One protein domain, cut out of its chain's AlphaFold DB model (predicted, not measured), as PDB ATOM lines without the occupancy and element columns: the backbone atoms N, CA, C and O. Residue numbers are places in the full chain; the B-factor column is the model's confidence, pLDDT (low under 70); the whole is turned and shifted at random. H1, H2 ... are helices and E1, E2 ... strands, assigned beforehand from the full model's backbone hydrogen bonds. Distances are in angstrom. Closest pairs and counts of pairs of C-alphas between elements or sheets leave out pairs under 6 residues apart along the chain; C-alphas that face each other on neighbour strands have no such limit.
ATOM      1  N   GLU A  22      13.496 103.631 152.999       94.31
ATOM      2  CA  GLU A  22      13.285 102.184 153.065       94.31
ATOM      3  C   GLU A  22      14.619 101.449 153.274       94.31
ATOM      4  O   GLU A  22      15.664 101.825 152.712       94.31
ATOM      5  N   ILE A  23      14.590 100.426 154.129       94.44
ATOM      6  CA  ILE A  23      15.729  99.536 154.345       94.44
ATOM      7  C   ILE A  23      16.044  98.775 153.057       94.44
ATOM      8  O   ILE A  23      15.144  98.363 152.338       94.44
ATOM      9  N   LYS A  24      17.327  98.566 152.775       95.06
ATOM     10  CA  LYS A  24      17.807  97.710 151.690       95.06
ATOM     11  C   LYS A  24      18.275  96.391 152.267       95.06
ATOM     12  O   LYS A  24      19.252  96.354 153.019       95.06
ATOM     13  N   ILE A  25      17.619  95.305 151.882       95.88
ATOM     14  CA  ILE A  25      17.922  93.966 152.386       95.88
ATOM     15  C   ILE A  25      18.284  93.010 151.250       95.88
ATOM     16  O   ILE A  25      17.630  92.936 150.210       95.88
ATOM     17  N   ALA A  26      19.348  92.241 151.461       97.44
ATOM     18  CA  ALA A  26      19.765  91.189 150.545       97.44
ATOM     19  C   ALA A  26      19.931  89.871 151.297       97.44
ATOM     20  O   ALA A  26      20.466  89.842 152.400       97.44
ATOM     21  N   THR A  27      19.523  88.764 150.684       98.12
ATOM     22  CA  THR A  27      19.804  87.421 151.197       98.12
ATOM     23  C   THR A  27      20.874  86.745 150.355       98.12
ATOM     24  O   THR A  27      20.851  86.847 149.127       98.12
ATOM     25  N   VAL A  28      21.771  86.011 151.005       98.06
ATOM     26  CA  VAL A  28      22.878  85.282 150.385       98.06
ATOM     27  C   VAL A  28      22.707  83.798 150.668       98.06
ATOM     28  O   VAL A  28      22.573  83.404 151.823       98.06
ATOM     29  N   ASN A  29      22.737  82.972 149.627       96.81
ATOM     30  CA  ASN A  29      22.644  81.525 149.745       96.81
ATOM     31  C   ASN A  29      23.750  80.825 148.947       96.81
ATOM     32  O   ASN A  29      23.711  80.779 147.717       96.81
ATOM     33  N   LYS A  30      24.717  80.223 149.643       94.69
ATOM     34  CA  LYS A  30      25.769  79.399 149.022       94.69
ATOM     35  C   LYS A  30      25.305  78.007 148.573       94.69
ATOM     36  O   LYS A  30      26.060  77.292 147.931       94.69
ATOM     37  N   HIS A  31      24.084  77.602 148.922       91.56
ATOM     38  CA  HIS A  31      23.519  76.287 148.599       91.56
ATOM     39  C   HIS A  31      22.609  76.300 147.360       91.56
ATOM     40  O   HIS A  31      21.984  75.289 147.052       91.56
ATOM     41  N   GLY A  32      22.546  77.417 146.627       89.69
ATOM     42  CA  GLY A  32      21.792  77.531 145.378       89.69
ATOM     43  C   GLY A  32      20.466  78.275 145.529       89.69
ATOM     44  O   GLY A  32      20.335  79.163 146.370       89.69
ATOM     45  N   MET A  33      19.513  77.987 144.643       91.38
ATOM     46  CA  MET A  33      18.169  78.572 144.681       91.38
ATOM     47  C   MET A  33      17.217  77.685 145.477       91.38
ATOM     48  O   MET A  33      17.365  76.462 145.497       91.38
ATOM     49  N   PHE A  34      16.201  78.291 146.088       91.25
ATOM     50  CA  PHE A  34      15.111  77.521 146.669       91.25
ATOM     51  C   PHE A  34      14.163  76.979 145.599       91.25
ATOM     52  O   PHE A  34      14.138  77.438 144.456       91.25
ATOM     53  N   HIS A  35      13.303  76.045 146.013       91.31
ATOM     54  CA  HIS A  35      12.106  75.698 145.254       91.31
ATOM     55  C   HIS A  35      11.301  76.965 144.914       91.31
ATOM     56  O   HIS A  35      11.154  77.850 145.758       91.31
ATOM     57  N   GLU A  36      10.724  77.038 143.713       92.19
ATOM     58  CA  GLU A  36      10.123  78.259 143.150       92.19
ATOM     59  C   GLU A  36       9.123  78.951 144.094       92.19
ATOM     60  O   GLU A  36       9.140  80.171 144.254       92.19
ATOM     61  N   ARG A  37       8.261  78.183 144.765       92.56
ATOM     62  CA  ARG A  37       7.310  78.739 145.739       92.56
ATOM     63  C   ARG A  37       7.998  79.389 146.941       92.56
ATOM     64  O   ARG A  37       7.585  80.466 147.359       92.56
ATOM     65  N   ILE A  38       9.014  78.730 147.493       94.06
ATOM     66  CA  ILE A  38       9.793  79.237 148.629       94.06
ATOM     67  C   ILE A  38      10.548  80.494 148.178       94.06
ATOM     68  O   ILE A  38      10.517  81.514 148.860       94.06
ATOM     69  N   GLN A  39      11.123  80.460 146.972       93.75
ATOM     70  CA  GLN A  39      11.789  81.593 146.335       93.75
ATOM     71  C   GLN A  39      10.854  82.811 146.224       93.75
ATOM     72  O   GLN A  39      11.213  83.905 146.658       93.75
ATOM     73  N   LYS A  40       9.635  82.622 145.698       94.31
ATOM     74  CA  LYS A  40       8.604  83.669 145.588       94.31
ATOM     75  C   LYS A  40       8.172  84.197 146.954       94.31
ATOM     76  O   LYS A  40       8.040  85.406 147.113       94.31
ATOM     77  N   ALA A  41       7.988  83.314 147.936       95.50
ATOM     78  CA  ALA A  41       7.641  83.707 149.296       95.50
ATOM     79  C   ALA A  41       8.727  84.585 149.933       95.50
ATOM     80  O   ALA A  41       8.402  85.624 150.501       95.50
ATOM     81  N   LEU A  42      10.004  84.224 149.762       96.50
ATOM     82  CA  LEU A  42      11.121  85.037 150.238       96.50
ATOM     83  C   LEU A  42      11.182  86.393 149.516       96.50
ATOM     84  O   LEU A  42      11.361  87.409 150.173       96.50
ATOM     85  N   VAL A  43      10.953  86.458 148.194       96.19
ATOM     86  CA  VAL A  43      10.870  87.748 147.472       96.19
ATOM     87  C   VAL A  43       9.776  88.635 148.071       96.19
ATOM     88  O   VAL A  43      10.018  89.811 148.336       96.19
ATOM     89  N   SER A  44       8.584  88.082 148.293       96.75
ATOM     90  CA  SER A  44       7.472  88.823 148.891       96.75
ATOM     91  C   SER A  44       7.791  89.288 150.310       96.75
ATOM     92  O   SER A  44       7.470  90.421 150.657       96.75
ATOM     93  N   ALA A  45       8.442  88.450 151.120       97.50
ATOM     94  CA  ALA A  45       8.842  88.806 152.478       97.50
ATOM     95  C   ALA A  45       9.868  89.949 152.488       97.50
ATOM     96  O   ALA A  45       9.704  90.899 153.247       97.50
ATOM     97  N   LEU A  46      10.866  89.917 151.596       97.50
ATOM     98  CA  LEU A  46      11.848  90.998 151.468       97.50
ATOM     99  C   LEU A  46      11.181  92.313 151.039       97.50
ATOM    100  O   LEU A  46      11.441  93.340 151.651       97.50
ATOM    101  N   LYS A  47      10.262  92.279 150.057       97.06
ATOM    102  CA  LYS A  47       9.457  93.457 149.671       97.06
ATOM    103  C   LYS A  47       8.683  94.033 150.850       97.06
ATOM    104  O   LYS A  47       8.618  95.244 151.015       97.06
ATOM    105  N   TRP A  48       8.069  93.163 151.649       96.69
ATOM    106  CA  TRP A  48       7.317  93.591 152.820       96.69
ATOM    107  C   TRP A  48       8.218  94.289 153.844       96.69
ATOM    108  O   TRP A  48       7.845  95.351 154.328       96.69
ATOM    109  N   VAL A  49       9.404  93.738 154.126       95.12
ATOM    110  CA  VAL A  49      10.363  94.348 155.060       95.12
ATOM    111  C   VAL A  49      10.850  95.713 154.564       95.12
ATOM    112  O   VAL A  49      10.819  96.658 155.347       95.12
ATOM    113  N   GLU A  50      11.248  95.841 153.290       94.75
ATOM    114  CA  GLU A  50      11.709  97.132 152.740       94.75
ATOM    115  C   GLU A  50      10.633  98.220 152.854       94.75
ATOM    116  O   GLU A  50      10.929  99.333 153.278       94.75
ATOM    117  N   ASN A  51       9.371  97.871 152.591       94.44
ATOM    118  CA  ASN A  51       8.249  98.808 152.689       94.44
ATOM    119  C   ASN A  51       7.851  99.140 154.140       94.44
ATOM    120  O   ASN A  51       7.248 100.182 154.392       94.44
ATOM    121  N   ALA A  52       8.093  98.227 155.085       92.44
ATOM    122  CA  ALA A  52       7.637  98.361 156.469       92.44
ATOM    123  C   ALA A  52       8.654  99.065 157.375       92.44
ATOM    124  O   ALA A  52       8.268  99.617 158.404       92.44
ATOM    125  N   VAL A  53       9.943  99.031 157.025       91.75
ATOM    126  CA  VAL A  53      11.027  99.492 157.894       91.75
ATOM    127  C   VAL A  53      11.791 100.627 157.232       91.75
ATOM    128  O   VAL A  53      12.388 100.468 156.168       91.75
ATOM    129  N   GLN A  54      11.820 101.771 157.913       91.81
ATOM    130  CA  GLN A  54      12.664 102.897 157.536       91.81
ATOM    131  C   GLN A  54      13.962 102.889 158.341       91.81
ATOM    132  O   GLN A  54      13.978 102.551 159.524       91.81
ATOM    133  N   VAL A  55      15.055 103.293 157.699       90.44
ATOM    134  CA  VAL A  55      16.386 103.406 158.296       90.44
ATOM    135  C   VAL A  55      17.020 104.747 157.957       90.44
ATOM    136  O   VAL A  55      16.735 105.352 156.920       90.44
ATOM    137  N   GLN A  56      17.914 105.191 158.835       88.38
ATOM    138  CA  GLN A  56      18.865 106.257 158.543       88.38
ATOM    139  C   GLN A  56      20.147 105.653 157.982       88.38
ATOM    140  O   GLN A  56      20.548 104.548 158.356       88.38
ATOM    141  N   GLU A  57      20.804 106.381 157.084       83.06
ATOM    142  CA  GLU A  57      22.065 105.928 156.512       83.06
ATOM    143  C   GLU A  57      23.146 105.794 157.590       83.06
ATOM    144  O   GLU A  57      23.529 106.757 158.257       83.06
ATOM    145  N   SER A  58      23.649 104.571 157.746       79.50
ATOM    146  CA  SER A  58      24.727 104.284 158.680       79.50
ATOM    147  C   SER A  58      26.062 104.775 158.131       79.50
ATOM    148  O   SER A  58      26.440 104.463 157.005       79.50
ATOM    149  N   GLN A  59      26.823 105.481 158.967       77.56
ATOM    150  CA  GLN A  59      28.215 105.840 158.675       77.56
ATOM    151  C   GLN A  59      29.188 104.674 158.949       77.56
ATOM    152  O   GLN A  59      30.388 104.789 158.703       77.56
ATOM    153  N   ALA A  60      28.697 103.549 159.485       78.38
ATOM    154  CA  ALA A  60      29.527 102.399 159.813       78.38
ATOM    155  C   ALA A  60      29.975 101.654 158.548       78.38
ATOM    156  O   ALA A  60      29.169 101.206 157.731       78.38
ATOM    157  N   ILE A  61      31.287 101.461 158.422       79.25
ATOM    158  CA  ILE A  61      31.879 100.695 157.328       79.25
ATOM    159  C   ILE A  61      32.020  99.239 157.760       79.25
ATOM    160  O   ILE A  61      32.729  98.927 158.715       79.25
ATOM    161  N   TYR A  62      31.408  98.340 156.993       85.50
ATOM    162  CA  TYR A  62      31.512  96.900 157.194       85.50
ATOM    163  C   TYR A  62      32.353  96.267 156.081       85.50
ATOM    164  O   TYR A  62      31.937  96.265 154.920       85.50
ATOM    165  N   PRO A  63      33.530  95.713 156.399       87.94
ATOM    166  CA  PRO A  63      34.320  94.950 155.442       87.94
ATOM    167  C   PRO A  63      33.679  93.590 155.131       87.94
ATOM    168  O   PRO A  63      33.315  92.859 156.050       87.94
ATOM    169  N   THR A  64      33.651  93.173 153.864       89.56
ATOM    170  CA  THR A  64      33.176  91.834 153.444       89.56
ATOM    171  C   THR A  64      33.920  90.685 154.130       89.56
ATOM    172  O   THR A  64      33.321  89.653 154.430       89.56
ATOM    173  N   LYS A  65      35.195  90.877 154.501       88.38
ATOM    174  CA  LYS A  65      35.968  89.909 155.308       88.38
ATOM    175  C   LYS A  65      35.311  89.547 156.648       88.38
ATOM    176  O   LYS A  65      35.635  88.507 157.214       88.38
ATOM    177  N   TYR A  66      34.408  90.380 157.174       89.06
ATOM    178  CA  TYR A  66      33.664  90.069 158.397       89.06
ATOM    179  C   TYR A  66      32.713  88.892 158.209       89.06
ATOM    180  O   TYR A  66      32.485  88.156 159.163       89.06
ATOM    181  N   VAL A  67      32.242  88.645 156.988       92.00
ATOM    182  CA  VAL A  67      31.410  87.477 156.694       92.00
ATOM    183  C   VAL A  67      32.172  86.190 157.015       92.00
ATOM    184  O   VAL A  67      31.718  85.418 157.850       92.00
ATOM    185  N   LYS A  68      33.383  86.020 156.461       91.12
ATOM    186  CA  LYS A  68      34.236  84.845 156.730       91.12
ATOM    187  C   LYS A  68      34.646  84.717 158.201       91.12
ATOM    188  O   LYS A  68      34.951  83.626 158.663       91.12
ATOM    189  N   LYS A  69      34.666  85.827 158.944       88.69
ATOM    190  CA  LYS A  69      35.047  85.838 160.363       88.69
ATOM    191  C   LYS A  69      33.895  85.458 161.299       88.69
ATOM    192  O   LYS A  69      34.143  84.799 162.301       88.69
ATOM    193  N   PHE A  70      32.676  85.914 161.016       89.62
ATOM    194  CA  PHE A  70      31.579  85.887 161.992       89.62
ATOM    195  C   PHE A  70      30.370  85.058 161.556       89.62
ATOM    196  O   PHE A  70      29.623  84.565 162.398       89.62
ATOM    197  N   VAL A  71      30.164  84.863 160.253       91.62
ATOM    198  CA  VAL A  71      28.993  84.146 159.748       91.62
ATOM    199  C   VAL A  71      29.313  82.656 159.684       91.62
ATOM    200  O   VAL A  71      29.936  82.176 158.736       91.62
ATOM    201  N   LYS A  72      28.858  81.902 160.692       89.19
ATOM    202  CA  LYS A  72      28.994  80.437 160.715       89.19
ATOM    203  C   LYS A  72      28.408  79.826 159.444       89.19
ATOM    204  O   LYS A  72      27.294  80.157 159.046       89.19
ATOM    205  N   GLY A  73      29.157  78.929 158.808       89.94
ATOM    206  CA  GLY A  73      28.793  78.349 157.518       89.94
ATOM    207  C   GLY A  73      29.281  79.160 156.315       89.94
ATOM    208  O   GLY A  73      29.213  78.651 155.204       89.94
ATOM    209  N   TYR A  74      29.818  80.366 156.495       93.31
ATOM    210  CA  TYR A  74      30.502  81.150 155.456       93.31
ATOM    211  C   TYR A  74      31.972  81.414 155.826       93.31
ATOM    212  O   TYR A  74      32.606  82.309 155.288       93.31
ATOM    213  N   ASP A  75      32.525  80.617 156.732       87.75
ATOM    214  CA  ASP A  75      33.872  80.691 157.302       87.75
ATOM    215  C   ASP A  75      34.954  79.972 156.469       87.75
ATOM    216  O   ASP A  75      36.144  80.069 156.764       87.75
ATOM    217  N   SER A  76      34.555  79.283 155.396       83.12
ATOM    218  CA  SER A  76      35.470  78.632 154.447       83.12
ATOM    219  C   SER A  76      36.294  79.646 153.646       83.12
ATOM    220  O   SER A  76      35.807  80.714 153.263       83.12
ATOM    221  N   SER A  77      37.532  79.272 153.303       74.38
ATOM    222  CA  SER A  77      38.352  80.028 152.352       74.38
ATOM    223  C   SER A  77      37.750  80.035 150.946       74.38
ATOM    224  O   SER A  77      37.904  81.034 150.248       74.38
ATOM    225  N   ASP A  78      37.039  78.966 150.571       81.12
ATOM    226  CA  ASP A  78      36.360  78.817 149.284       81.12
ATOM    227  C   ASP A  78      34.849  78.633 149.492       81.12
ATOM    228  O   ASP A  78      34.377  77.578 149.928       81.12
ATOM    229  N   ILE A  79      34.097  79.708 149.255       91.44
ATOM    230  CA  ILE A  79      32.625  79.729 149.285       91.44
ATOM    231  C   ILE A  79      32.066  79.533 147.867       91.44
ATOM    232  O   ILE A  79      30.900  79.171 147.708       91.44
ATOM    233  N   GLY A  80      32.893  79.739 146.837       94.38
ATOM    234  CA  GLY A  80      32.494  79.673 145.440       94.38
ATOM    235  C   GLY A  80      31.429  80.706 145.062       94.38
ATOM    236  O   GLY A  80      31.504  81.885 145.419       94.38
ATOM    237  N   THR A  81      30.443  80.257 144.291       96.69
ATOM    238  CA  THR A  81      29.337  81.081 143.794       96.69
ATOM    239  C   THR A  81      28.169  81.066 144.772       96.69
ATOM    240  O   THR A  81      27.715  80.005 145.194       96.69
ATOM    241  N   VAL A  82      27.631  82.244 145.076       97.38
ATOM    242  CA  VAL A  82      26.449  82.415 145.926       97.38
ATOM    243  C   VAL A  82      25.270  82.941 145.123       97.38
ATOM    244  O   VAL A  82      25.433  83.753 144.212       97.38
ATOM    245  N   THR A  83      24.070  82.506 145.487       97.62
ATOM    246  CA  THR A  83      22.817  83.110 145.033       97.62
ATOM    247  C   THR A  83      22.510  84.317 145.903       97.62
ATOM    248  O   THR A  83      22.405  84.204 147.123       97.62
ATOM    249  N   ILE A  84      22.334  85.466 145.271       97.94
ATOM    250  CA  ILE A  84      21.844  86.694 145.876       97.94
ATOM    251  C   ILE A  84      20.378  86.852 145.518       97.94
ATOM    252  O   ILE A  84      19.982  86.715 144.358       97.94
ATOM    253  N   GLN A  85      19.580  87.200 146.515       96.81
ATOM    254  CA  GLN A  85      18.191  87.564 146.324       96.81
ATOM    255  C   GLN A  85      17.885  88.876 147.037       96.81
ATOM    256  O   GLN A  85      18.211  89.084 148.199       96.81
ATOM    257  N   THR A  86      17.253  89.759 146.279       95.88
ATOM    258  CA  THR A  86      16.733  91.063 146.687       95.88
ATOM    259  C   THR A  86      15.233  91.083 146.377       95.88
ATOM    260  O   THR A  86      14.751  90.198 145.656       95.88
ATOM    261  N   PRO A  87      14.479  92.098 146.822       94.44
ATOM    262  CA  PRO A  87      13.070  92.251 146.449       94.44
ATOM    263  C   PRO A  87      12.798  92.246 144.942       94.44
ATOM    264  O   PRO A  87      11.724  91.836 144.505       94.44
ATOM    265  N   ASN A  88      13.761  92.694 144.135       93.25
ATOM    266  CA  ASN A  88      13.552  92.924 142.705       93.25
ATOM    267  C   ASN A  88      14.309  91.944 141.806       93.25
ATOM    268  O   ASN A  88      13.995  91.832 140.622       93.25
ATOM    269  N   LYS A  89      15.316  91.241 142.334       94.81
ATOM    270  CA  LYS A  89      16.211  90.418 141.517       94.81
ATOM    271  C   LYS A  89      16.779  89.232 142.281       94.81
ATOM    272  O   LYS A  89      17.155  89.358 143.446       94.81
ATOM    273  N   VAL A  90      16.920  88.120 141.564       95.56
ATOM    274  CA  VAL A  90      17.672  86.928 141.966       95.56
ATOM    275  C   VAL A  90      18.785  86.718 140.944       95.56
ATOM    276  O   VAL A  90      18.535  86.801 139.741       95.56
ATOM    277  N   PHE A  91      20.014  86.521 141.400       96.31
ATOM    278  CA  PHE A  91      21.183  86.342 140.538       96.31
ATOM    279  C   PHE A  91      22.311  85.666 141.313       96.31
ATOM    280  O   PHE A  91      22.283  85.641 142.537       96.31
ATOM    281  N   SER A  92      23.311  85.134 140.616       97.88
ATOM    282  CA  SER A  92      24.461  84.494 141.256       97.88
ATOM    283  C   SER A  92      25.746  85.254 140.954       97.88
ATOM    284  O   SER A  92      25.932  85.735 139.839       97.88
ATOM    285  N   VAL A  93      26.629  85.353 141.944       97.38
ATOM    286  CA  VAL A  93      27.957  85.977 141.828       97.38
ATOM    287  C   VAL A  93      28.987  85.133 142.568       97.38
ATOM    288  O   VAL A  93      28.647  84.430 143.520       97.38
ATOM    289  N   ALA A  94      30.251  85.205 142.156       96.94
ATOM    290  CA  ALA A  94      31.333  84.649 142.961       96.94
ATOM    291  C   ALA A  94      31.441  85.437 144.277       96.94
ATOM    292  O   ALA A  94      31.393  86.669 144.266       96.94
ATOM    293  N   PHE A  95      31.569  84.743 145.406       96.44
ATOM    294  CA  PHE A  95      31.569  85.369 146.730       96.44
ATOM    295  C   PHE A  95      32.710  86.380 146.903       96.44
ATOM    296  O   PHE A  95      32.501  87.467 147.426       96.44
ATOM    297  N   ASP A  96      33.905  86.055 146.411       93.81
ATOM    298  CA  ASP A  96      35.086  86.923 146.506       93.81
ATOM    299  C   ASP A  96      35.196  87.928 145.334       93.81
ATOM    300  O   ASP A  96      36.278  88.432 145.046       93.81
ATOM    301  N   SER A  97      34.094  88.213 144.624       96.00
ATOM    302  CA  SER A  97      34.077  89.159 143.495       96.00
ATOM    303  C   SER A  97      33.710  90.591 143.892       96.00
ATOM    304  O   SER A  97      32.988  90.826 144.863       96.00
ATOM    305  N   ASP A  98      34.113  91.550 143.052       96.94
ATOM    306  CA  ASP A  98      33.711  92.959 143.167       96.94
ATOM    307  C   ASP A  98      32.189  93.149 143.124       96.94
ATOM    308  O   ASP A  98      31.652  94.080 143.721       96.94
ATOM    309  N   ASP A  99      31.466  92.275 142.422       96.88
ATOM    310  CA  ASP A  99      30.011  92.362 142.336       96.88
ATOM    311  C   ASP A  99      29.339  91.948 143.646       96.88
ATOM    312  O   ASP A  99      28.378  92.597 144.065       96.88
ATOM    313  N   PHE A 100      29.873  90.938 144.343       97.31
ATOM    314  CA  PHE A 100      29.427  90.623 145.701       97.31
ATOM    315  C   PHE A 100      29.719  91.782 146.662       97.31
ATOM    316  O   PHE A 100      28.840  92.178 147.427       97.31
ATOM    317  N   ASP A 101      30.912  92.376 146.589       96.06
ATOM    318  CA  ASP A 101      31.294  93.513 147.432       96.06
ATOM    319  C   ASP A 101      30.393  94.742 147.210       96.06
ATOM    320  O   ASP A 101      29.951  95.365 148.177       96.06
ATOM    321  N   LYS A 102      30.021  95.048 145.958       95.31
ATOM    322  CA  LYS A 102      29.046  96.109 145.638       95.31
ATOM    323  C   LYS A 102      27.680  95.839 146.262       95.31
ATOM    324  O   LYS A 102      27.118  96.737 146.887       95.31
ATOM    325  N   VAL A 103      27.155  94.618 146.117       95.25
ATOM    326  CA  VAL A 103      25.875  94.223 146.730       95.25
ATOM    327  C   VAL A 103      25.957  94.389 148.241       95.25
ATOM    328  O   VAL A 103      25.125  95.083 148.826       95.25
ATOM    329  N   PHE A 104      26.994  93.817 148.856       95.25
ATOM    330  CA  PHE A 104      27.209  93.867 150.294       95.25
ATOM    331  C   PHE A 104      27.258  95.309 150.799       95.25
ATOM    332  O   PHE A 104      26.558  95.645 151.747       95.25
ATOM    333  N   LYS A 105      28.019  96.195 150.150       92.38
ATOM    334  CA  LYS A 105      28.106  97.616 150.522       92.38
ATOM    335  C   LYS A 105      26.782  98.360 150.356       92.38
ATOM    336  O   LYS A 105      26.475  99.194 151.197       92.38
ATOM    337  N   SER A 106      26.003  98.042 149.322       92.00
ATOM    338  CA  SER A 106      24.742  98.733 149.018       92.00
ATOM    339  C   SER A 106      23.564  98.380 149.933       92.00
ATOM    340  O   SER A 106      22.624  99.168 150.028       92.00
ATOM    341  N   ALA A 107      23.594  97.205 150.566       94.00
ATOM    342  CA  ALA A 107      22.544  96.739 151.467       94.00
ATOM    343  C   ALA A 107      22.772  97.250 152.897       94.00
ATOM    344  O   ALA A 107      23.907  97.277 153.373       94.00
ATOM    345  N   ASP A 108      21.704  97.586 153.613       93.62
ATOM    346  CA  ASP A 108      21.775  97.905 155.044       93.62
ATOM    347  C   ASP A 108      21.955  96.636 155.872       93.62
ATOM    348  O   ASP A 108      22.749  96.611 156.809       93.62
ATOM    349  N   VAL A 109      21.263  95.565 155.471       94.00
ATOM    350  CA  VAL A 109      21.328  94.244 156.099       94.00
ATOM    351  C   VAL A 109      21.521  93.172 155.031       94.00
ATOM    352  O   VAL A 109      20.851  93.149 153.996       94.00
ATOM    353  N   VAL A 110      22.451  92.258 155.293       96.62
ATOM    354  CA  VAL A 110      22.753  91.094 154.464       96.62
ATOM    355  C   VAL A 110      22.501  89.838 155.288       96.62
ATOM    356  O   VAL A 110      23.188  89.578 156.275       96.62
ATOM    357  N   VAL A 111      21.507  89.057 154.876       97.38
ATOM    358  CA  VAL A 111      21.053  87.851 155.572       97.38
ATOM    359  C   VAL A 111      21.671  86.619 154.933       97.38
ATOM    360  O   VAL A 111      21.397  86.287 153.779       97.38
ATOM    361  N   PHE A 112      22.498  85.909 155.684       97.12
ATOM    362  CA  PHE A 112      23.181  84.713 155.221       97.12
ATOM    363  C   PHE A 112      22.351  83.476 155.527       97.12
ATOM    364  O   PHE A 112      22.068  83.156 156.680       97.12
ATOM    365  N   ILE A 113      21.968  82.763 154.476       96.88
ATOM    366  CA  ILE A 113      21.144  81.572 154.583       96.88
ATOM    367  C   ILE A 113      22.046  80.358 154.778       96.88
ATOM    368  O   ILE A 113      22.979  80.131 154.001       96.88
ATOM    369  N   THR A 114      21.749  79.564 155.803       93.62
ATOM    370  CA  THR A 114      22.475  78.333 156.144       93.62
ATOM    371  C   THR A 114      21.506  77.178 156.389       93.62
ATOM    372  O   THR A 114      20.338  77.411 156.693       93.62
ATOM    373  N   PRO A 115      21.937  75.919 156.228       90.44
ATOM    374  CA  PRO A 115      21.062  74.779 156.446       90.44
ATOM    375  C   PRO A 115      20.759  74.564 157.932       90.44
ATOM    376  O   PRO A 115      21.615  74.720 158.809       90.44
ATOM    377  N   LEU A 116      19.527  74.145 158.197       89.94
ATOM    378  CA  LEU A 116      19.046  73.644 159.478       89.94
ATOM    379  C   LEU A 116      18.611  72.180 159.314       89.94
ATOM    380  O   LEU A 116      18.071  71.806 158.275       89.94
ATOM    381  N   THR A 117      18.842  71.353 160.334       84.50
ATOM    382  CA  THR A 117      18.326  69.975 160.385       84.50
ATOM    383  C   THR A 117      16.871  69.980 160.851       84.50
ATOM    384  O   THR A 117      16.547  70.659 161.822       84.50
ATOM    385  N   CYS A 118      16.006  69.199 160.201       81.56
ATOM    386  CA  CYS A 118      14.555  69.245 160.415       81.56
ATOM    387  C   CYS A 118      13.958  67.865 160.702       81.56
ATOM    388  O   CYS A 118      14.586  66.839 160.447       81.56
ATOM    389  N   LYS A 119      12.721  67.858 161.218       78.12
ATOM    390  CA  LYS A 119      11.948  66.657 161.573       78.12
ATOM    391  C   LYS A 119      10.551  66.666 160.920       78.12
ATOM    392  O   LYS A 119       9.551  66.610 161.625       78.12
ATOM    393  N   GLY A 120      10.468  66.788 159.591       76.75
ATOM    394  CA  GLY A 120       9.201  66.624 158.855       76.75
ATOM    395  C   GLY A 120       8.322  67.872 158.688       76.75
ATOM    396  O   GLY A 120       7.229  67.762 158.145       76.75
ATOM    397  N   THR A 121       8.750  69.054 159.151       80.69
ATOM    398  CA  THR A 121       8.039  70.335 158.941       80.69
ATOM    399  C   THR A 121       9.026  71.436 158.548       80.69
ATOM    400  O   THR A 121      10.135  71.457 159.098       80.69
ATOM    401  N   PRO A 122       8.668  72.343 157.613       85.25
ATOM    402  CA  PRO A 122       9.479  73.510 157.309       85.25
ATOM    403  C   PRO A 122       9.683  74.362 158.558       85.25
ATOM    404  O   PRO A 122       8.727  74.791 159.196       85.25
ATOM    405  N   VAL A 123      10.944  74.607 158.889       89.88
ATOM    406  CA  VAL A 123      11.350  75.427 160.029       89.88
ATOM    407  C   VAL A 123      12.479  76.350 159.607       89.88
ATOM    408  O   VAL A 123      13.302  76.003 158.748       89.88
ATOM    409  N   ALA A 124      12.514  77.521 160.222       92.12
ATOM    410  CA  ALA A 124      13.600  78.465 160.077       92.12
ATOM    411  C   ALA A 124      13.950  79.073 161.440       92.12
ATOM    412  O   ALA A 124      13.236  78.875 162.415       92.12
ATOM    413  N   ASN A 125      15.111  79.712 161.514       91.31
ATOM    414  CA  ASN A 125      15.535  80.485 162.671       91.31
ATOM    415  C   ASN A 125      16.384  81.659 162.179       91.31
ATOM    416  O   ASN A 125      17.439  81.461 161.563       91.31
ATOM    417  N   GLY A 126      15.874  82.860 162.394       91.88
ATOM    418  CA  GLY A 126      16.477  84.133 162.063       91.88
ATOM    419  C   GLY A 126      17.111  84.772 163.286       91.88
ATOM    420  O   GLY A 126      16.626  84.646 164.406       91.88
ATOM    421  N   GLY A 127      18.202  85.488 163.070       89.81
ATOM    422  CA  GLY A 127      18.822  86.274 164.121       89.81
ATOM    423  C   GLY A 127      19.964  87.125 163.605       89.81
ATOM    424  O   GLY A 127      20.410  86.998 162.460       89.81
ATOM    425  N   GLN A 128      20.439  88.012 164.464       88.06
ATOM    426  CA  GLN A 128      21.631  88.797 164.180       88.06
ATOM    427  C   GLN A 128      22.883  87.950 164.360       88.06
ATOM    428  O   GLN A 128      22.947  87.048 165.195       88.06
ATOM    429  N   VAL A 129      23.903  88.245 163.561       87.44
ATOM    430  CA  VAL A 129      25.226  87.673 163.779       87.44
ATOM    431  C   VAL A 129      25.876  88.457 164.908       87.44
ATOM    432  O   VAL A 129      26.198  89.632 164.741       87.44
ATOM    433  N   GLU A 130      26.076  87.793 166.045       77.75
ATOM    434  CA  GLU A 130      26.795  88.367 167.177       77.75
ATOM    435  C   GLU A 130      28.211  88.753 166.752       77.75
ATOM    436  O   GLU A 130      29.053  87.917 166.409       77.75
ATOM    437  N   LEU A 131      28.469  90.055 166.777       74.31
ATOM    438  CA  LEU A 131      29.818  90.579 166.698       74.31
ATOM    439  C   LEU A 131      30.320  90.750 168.134       74.31
ATOM    440  O   LEU A 131      29.540  91.079 169.027       74.31
ATOM    441  N   GLY A 132      31.617  90.532 168.371       69.12
ATOM    442  CA  GLY A 132      32.220  90.833 169.675       69.12
ATOM    443  C   GLY A 132      31.867  92.255 170.135       69.12
ATOM    444  O   GLY A 132      31.611  93.124 169.298       69.12
ATOM    445  N   LYS A 133      31.838  92.498 171.454       67.19
ATOM    446  CA  LYS A 133      31.404  93.776 172.062       67.19
ATOM    447  C   LYS A 133      32.097  95.003 171.456       67.19
ATOM    448  O   LYS A 133      31.518  96.082 171.407       67.19
ATOM    449  N   GLU A 134      33.310  94.834 170.943       67.69
ATOM    450  CA  GLU A 134      34.093  95.859 170.259       67.69
ATOM    451  C   GLU A 134      33.543  96.291 168.877       67.69
ATOM    452  O   GLU A 134      34.023  97.270 168.311       67.69
ATOM    453  N   TYR A 135      32.533  95.597 168.337       66.88
ATOM    454  CA  TYR A 135      31.907  95.853 167.030       66.88
ATOM    455  C   TYR A 135      30.384  96.097 167.116       66.88
ATOM    456  O   TYR A 135      29.723  96.157 166.081       66.88
ATOM    457  N   ALA A 136      29.812  96.195 168.323       56.78
ATOM    458  CA  ALA A 136      28.368  96.068 168.572       56.78
ATOM    459  C   ALA A 136      27.525  97.349 168.402       56.78
ATOM    460  O   ALA A 136      26.368  97.396 168.812       56.78
ATOM    461  N   VAL A 137      28.084  98.412 167.825       51.62
ATOM    462  CA  VAL A 137      27.402  99.710 167.759       51.62
ATOM    463  C   VAL A 137      26.673  99.835 166.416       51.62
ATOM    464  O   VAL A 137      27.325 100.004 165.384       51.62
ATOM    465  N   ASN A 138      25.334  99.808 166.455       53.31
ATOM    466  CA  ASN A 138      24.348  99.940 165.358       53.31
ATOM    467  C   ASN A 138      23.850  98.622 164.745       53.31
ATOM    468  O   ASN A 138      24.568  97.627 164.752       53.31
ATOM    469  N   ILE A 139      22.616  98.659 164.197       57.78
ATOM    470  CA  ILE A 139      21.945  97.545 163.496       57.78
ATOM    471  C   ILE A 139      22.983  96.739 162.721       57.78
ATOM    472  O   ILE A 139      23.662  97.254 161.824       57.78
ATOM    473  N   HIS A 140      23.134  95.481 163.124       76.62
ATOM    474  CA  HIS A 140      24.176  94.624 162.605       76.62
ATOM    475  C   HIS A 140      23.883  94.331 161.137       76.62
ATOM    476  O   HIS A 140      22.897  93.683 160.796       76.62
ATOM    477  N   LYS A 141      24.779  94.777 160.252       89.69
ATOM    478  CA  LYS A 141      24.696  94.501 158.811       89.69
ATOM    479  C   LYS A 141      24.616  93.002 158.501       89.69
ATOM    480  O   LYS A 141      24.172  92.623 157.423       89.69
ATOM    481  N   LEU A 142      25.094  92.146 159.403       92.44
ATOM    482  CA  LEU A 142      25.142  90.700 159.222       92.44
ATOM    483  C   LEU A 142      23.965  90.029 159.942       92.44
ATOM    484  O   LEU A 142      23.899  90.026 161.170       92.44
ATOM    485  N   GLY A 143      23.076  89.417 159.164       93.69
ATOM    486  CA  GLY A 143      22.000  88.553 159.643       93.69
ATOM    487  C   GLY A 143      22.251  87.089 159.300       93.69
ATOM    488  O   GLY A 143      22.934  86.782 158.323       93.69
ATOM    489  N   LEU A 144      21.668  86.173 160.064       94.12
ATOM    490  CA  LEU A 144      21.670  84.742 159.783       94.12
ATOM    491  C   LEU A 144      20.228  84.249 159.660       94.12
ATOM    492  O   LEU A 144      19.393  84.564 160.500       94.12
ATOM    493  N   LEU A 145      19.956  83.444 158.635       95.75
ATOM    494  CA  LEU A 145      18.703  82.712 158.482       95.75
ATOM    495  C   LEU A 145      19.018  81.229 158.293       95.75
ATOM    496  O   LEU A 145      19.469  80.790 157.234       95.75
ATOM    497  N   ARG A 146      18.801  80.432 159.331       93.94
ATOM    498  CA  ARG A 146      18.938  78.977 159.256       93.94
ATOM    499  C   ARG A 146      17.639  78.420 158.696       93.94
ATOM    500  O   ARG A 146      16.587  78.693 159.256       93.94
ATOM    501  N   TYR A 147      17.693  77.669 157.603       92.44
ATOM    502  CA  TYR A 147      16.505  77.207 156.891       92.44
ATOM    503  C   TYR A 147      16.529  75.701 156.631       92.44
ATOM    504  O   TYR A 147      17.558  75.119 156.273       92.44
ATOM    505  N   CYS A 148      15.363  75.080 156.781       88.88
ATOM    506  CA  CYS A 148      15.131  73.681 156.473       88.88
ATOM    507  C   CYS A 148      14.968  73.417 154.965       88.88
ATOM    508  O   CYS A 148      13.889  73.596 154.405       88.88
ATOM    509  N   TYR A 149      16.012  72.925 154.298       78.00
ATOM    510  CA  TYR A 149      15.951  72.633 152.858       78.00
ATOM    511  C   TYR A 149      15.202  71.345 152.498       78.00
ATOM    512  O   TYR A 149      14.748  71.212 151.365       78.00
ATOM    513  N   SER A 150      15.109  70.385 153.422       73.75
ATOM    514  CA  SER A 150      14.627  69.030 153.125       73.75
ATOM    515  C   SER A 150      13.107  68.903 153.059       73.75
ATOM    516  O   SER A 150      12.615  67.912 152.532       73.75
ATOM    517  N   GLU A 151      12.363  69.884 153.570       77.12
ATOM    518  CA  GLU A 151      10.909  69.799 153.702       77.12
ATOM    519  C   GLU A 151      10.225  70.843 152.816       77.12
ATOM    520  O   GLU A 151      10.244  72.047 153.092       77.12
ATOM    521  N   TYR A 152       9.584  70.378 151.742       83.06
ATOM    522  CA  TYR A 152       8.643  71.181 150.969       83.06
ATOM    523  C   TYR A 152       7.215  70.732 151.262       83.06
ATOM    524  O   TYR A 152       6.846  69.584 151.026       83.06
ATOM    525  N   GLN A 153       6.394  71.666 151.730       86.56
ATOM    526  CA  GLN A 153       4.995  71.444 152.047       86.56
ATOM    527  C   GLN A 153       4.125  72.447 151.276       86.56
ATOM    528  O   GLN A 153       4.147  73.646 151.562       86.56
ATOM    529  N   PRO A 154       3.302  71.984 150.319       84.50
ATOM    530  CA  PRO A 154       2.439  72.850 149.516       84.50
ATOM    531  C   PRO A 154       1.358  73.609 150.293       84.50
ATOM    532  O   PRO A 154       0.692  74.452 149.712       84.50
ATOM    533  N   GLN A 155       1.112  73.334 151.567       86.69
ATOM    534  CA  GLN A 155       0.138  74.112 152.347       86.69
ATOM    535  C   GLN A 155       0.813  75.031 153.363       86.69
ATOM    536  O   GLN A 155       0.155  75.862 153.976       86.69
ATOM    537  N   PHE A 156       2.138  74.949 153.487       88.12
ATOM    538  CA  PHE A 156       2.876  75.751 154.444       88.12
ATOM    539  C   PHE A 156       2.975  77.216 153.992       88.12
ATOM    540  O   PHE A 156       3.191  77.524 152.805       88.12
ATOM    541  N   ASN A 157       2.816  78.129 154.950       90.69
ATOM    542  CA  ASN A 157       2.887  79.567 154.727       90.69
ATOM    543  C   ASN A 157       4.330  80.073 154.864       90.69
ATOM    544  O   ASN A 157       4.737  80.646 155.871       90.69
ATOM    545  N   TYR A 158       5.112  79.864 153.806       93.69
ATOM    546  CA  TYR A 158       6.505  80.314 153.741       93.69
ATOM    547  C   TYR A 158       6.666  81.834 153.827       93.69
ATOM    548  O   TYR A 158       7.712  82.309 154.255       93.69
ATOM    549  N   TYR A 159       5.664  82.599 153.388       94.31
ATOM    550  CA  TYR A 159       5.735  84.059 153.401       94.31
ATOM    551  C   TYR A 159       5.762  84.589 154.834       94.31
ATOM    552  O   TYR A 159       6.639  85.385 155.163       94.31
ATOM    553  N   ASP A 160       4.860  84.102 155.689       91.75
ATOM    554  CA  ASP A 160       4.836  84.514 157.092       91.75
ATOM    555  C   ASP A 160       6.039  83.970 157.866       91.75
ATOM    556  O   ASP A 160       6.617  84.728 158.640       91.75
ATOM    557  N   LEU A 161       6.505  82.745 157.572       93.31
ATOM    558  CA  LEU A 161       7.760  82.229 158.139       93.31
ATOM    559  C   LEU A 161       8.932  83.174 157.838       93.31
ATOM    560  O   LEU A 161       9.629  83.604 158.746       93.31
ATOM    561  N   PHE A 162       9.149  83.546 156.573       96.00
ATOM    562  CA  PHE A 162      10.268  84.429 156.242       96.00
ATOM    563  C   PHE A 162      10.115  85.825 156.837       96.00
ATOM    564  O   PHE A 162      11.105  86.390 157.283       96.00
ATOM    565  N   ARG A 163       8.907  86.394 156.870       94.62
ATOM    566  CA  ARG A 163       8.689  87.695 157.516       94.62
ATOM    567  C   ARG A 163       9.032  87.655 158.995       94.62
ATOM    568  O   ARG A 163       9.722  88.551 159.467       94.62
ATOM    569  N   HIS A 164       8.566  86.620 159.683       93.62
ATOM    570  CA  HIS A 164       8.840  86.392 161.093       93.62
ATOM    571  C   HIS A 164      10.350  86.334 161.351       93.62
ATOM    572  O   HIS A 164      10.883  87.151 162.098       93.62
ATOM    573  N   GLU A 165      11.074  85.473 160.631       94.62
ATOM    574  CA  GLU A 165      12.518  85.349 160.840       94.62
ATOM    575  C   GLU A 165      13.307  86.596 160.421       94.62
ATOM    576  O   GLU A 165      14.322  86.926 161.032       94.62
ATOM    577  N   LEU A 166      12.863  87.320 159.389       95.44
ATOM    578  CA  LEU A 166      13.504  88.574 158.993       95.44
ATOM    579  C   LEU A 166      13.337  89.660 160.067       95.44
ATOM    580  O   LEU A 166      14.258  90.450 160.251       95.44
ATOM    581  N   LEU A 167      12.227  89.689 160.814       92.44
ATOM    582  CA  LEU A 167      12.079  90.598 161.957       92.44
ATOM    583  C   LEU A 167      13.079  90.267 163.070       92.44
ATOM    584  O   LEU A 167      13.717  91.176 163.602       92.44
ATOM    585  N   HIS A 168      13.286  88.983 163.367       91.00
ATOM    586  CA  HIS A 168      14.322  88.552 164.309       91.00
ATOM    587  C   HIS A 168      15.729  88.930 163.838       91.00
ATOM    588  O   HIS A 168      16.538  89.422 164.624       91.00
ATOM    589  N   VAL A 169      16.014  88.815 162.538       91.81
ATOM    590  CA  VAL A 169      17.269  89.317 161.952       91.81
ATOM    591  C   VAL A 169      17.436  90.829 162.155       91.81
ATOM    592  O   VAL A 169      18.550  91.304 162.362       91.81
ATOM    593  N   LEU A 170      16.353  91.604 162.147       89.50
ATOM    594  CA  LEU A 170      16.399  93.038 162.449       89.50
ATOM    595  C   LEU A 170      16.496  93.345 163.953       89.50
ATOM    596  O   LEU A 170      16.683  94.501 164.326       89.50
ATOM    597  N   GLY A 171      16.455  92.321 164.808       83.81
ATOM    598  CA  GLY A 171      16.638  92.431 166.252       83.81
ATOM    599  C   GLY A 171      15.344  92.382 167.062       83.81
ATOM    600  O   GLY A 171      15.406  92.519 168.282       83.81
TER     601      GLY A 171
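This is residues 22 to 171 of the 251 residues of an uncharacterized protein of Caenorhabditis tropicalis (UniProt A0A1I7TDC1). A strongly twisted sheet of six strands forms the core, with the helices H1 and H4 packed together over one face and the shorter H3 over the other, in three layers, helices on both faces of a sheet. The small helix H2 only grazes the sheet. The printed part has 150 residues with four named helices and six named strands, in the order E1 H1 H2 E2 E3 H3 E4 E5 E6 H4, and its class is mixed, helices and strands. The sheet is mixed, in the order E3 E2 E1 E4 E6 E5. The whole is compact and rounded, with a radius of gyration of the C-alphas of 14.6 A and spans of 43 by 35 by 29 A.

E1, residues 25 to 29, and E4, residues 109 to 115, are parallel inner strands, with N 28 and O 111 at 2.8 A. E6, residues 142 to 147, is parallel to E4, with N 112 and O 143 at 2.8 A. E5, residues 124 to 128, is an edge strand and forms a hairpin with E6, N 144 and O 127 being 2.8 A apart. E2, residues 81 to 85, is antiparallel to E1, with N 27 and O 85 at 2.8 A. E3, residues 90 to 94, is the other edge strand and forms a hairpin with E2, N 84 and O 91 being 2.7 A apart. H4, residues 158 to 169, is over E6 at a height over the sheet of 8.1 A, slantwise to the strands at 33 degrees to E6 on the local plane; its closest C-alphas to E5 are Val 169 and Gly 127, 4.0 A. H1, residues 36 to 52, is on the sheet and touches H4 at a steep tilt of 47 degrees, the same way; the closest C-alphas are those of Ala 41 and Tyr 159, 4.5 A. H3, residues 98 to 106, has a height over the sheet of 8.8 A and runs along the strands, at 18 degrees to E1 on the local plane. E3, H3 and E4 form a split strand-helix-strand unit, two strands that are not neighbours with a helix between them in the chain, and its crossover is right-handed. H2, residues 65 to 70, only grazes the sheet; the C-alphas of Val 67 and Leu 142 in E6 are its closest, 7.5 A. H1 and H3 are apart. Every O i to N i+4 pair is within hydrogen-bond range in H1, H2, H3 and H4.

E1 begins at C-alpha 25 (17.922, 93.966, 152.386). H1 is 24.2 A long, E4 19.5 A, H4 16.3 A and E6 16.2 A. H4 ends at C-alpha 169 (17.269, 89.317, 161.952).

The C-alphas farthest apart are those of Glu 134 and Pro 154, 44.3 A. The printed part has no cut. The links H1 to H2 and E5 to E6 are long. The pLDDT is under 70 at residues 132 to 139.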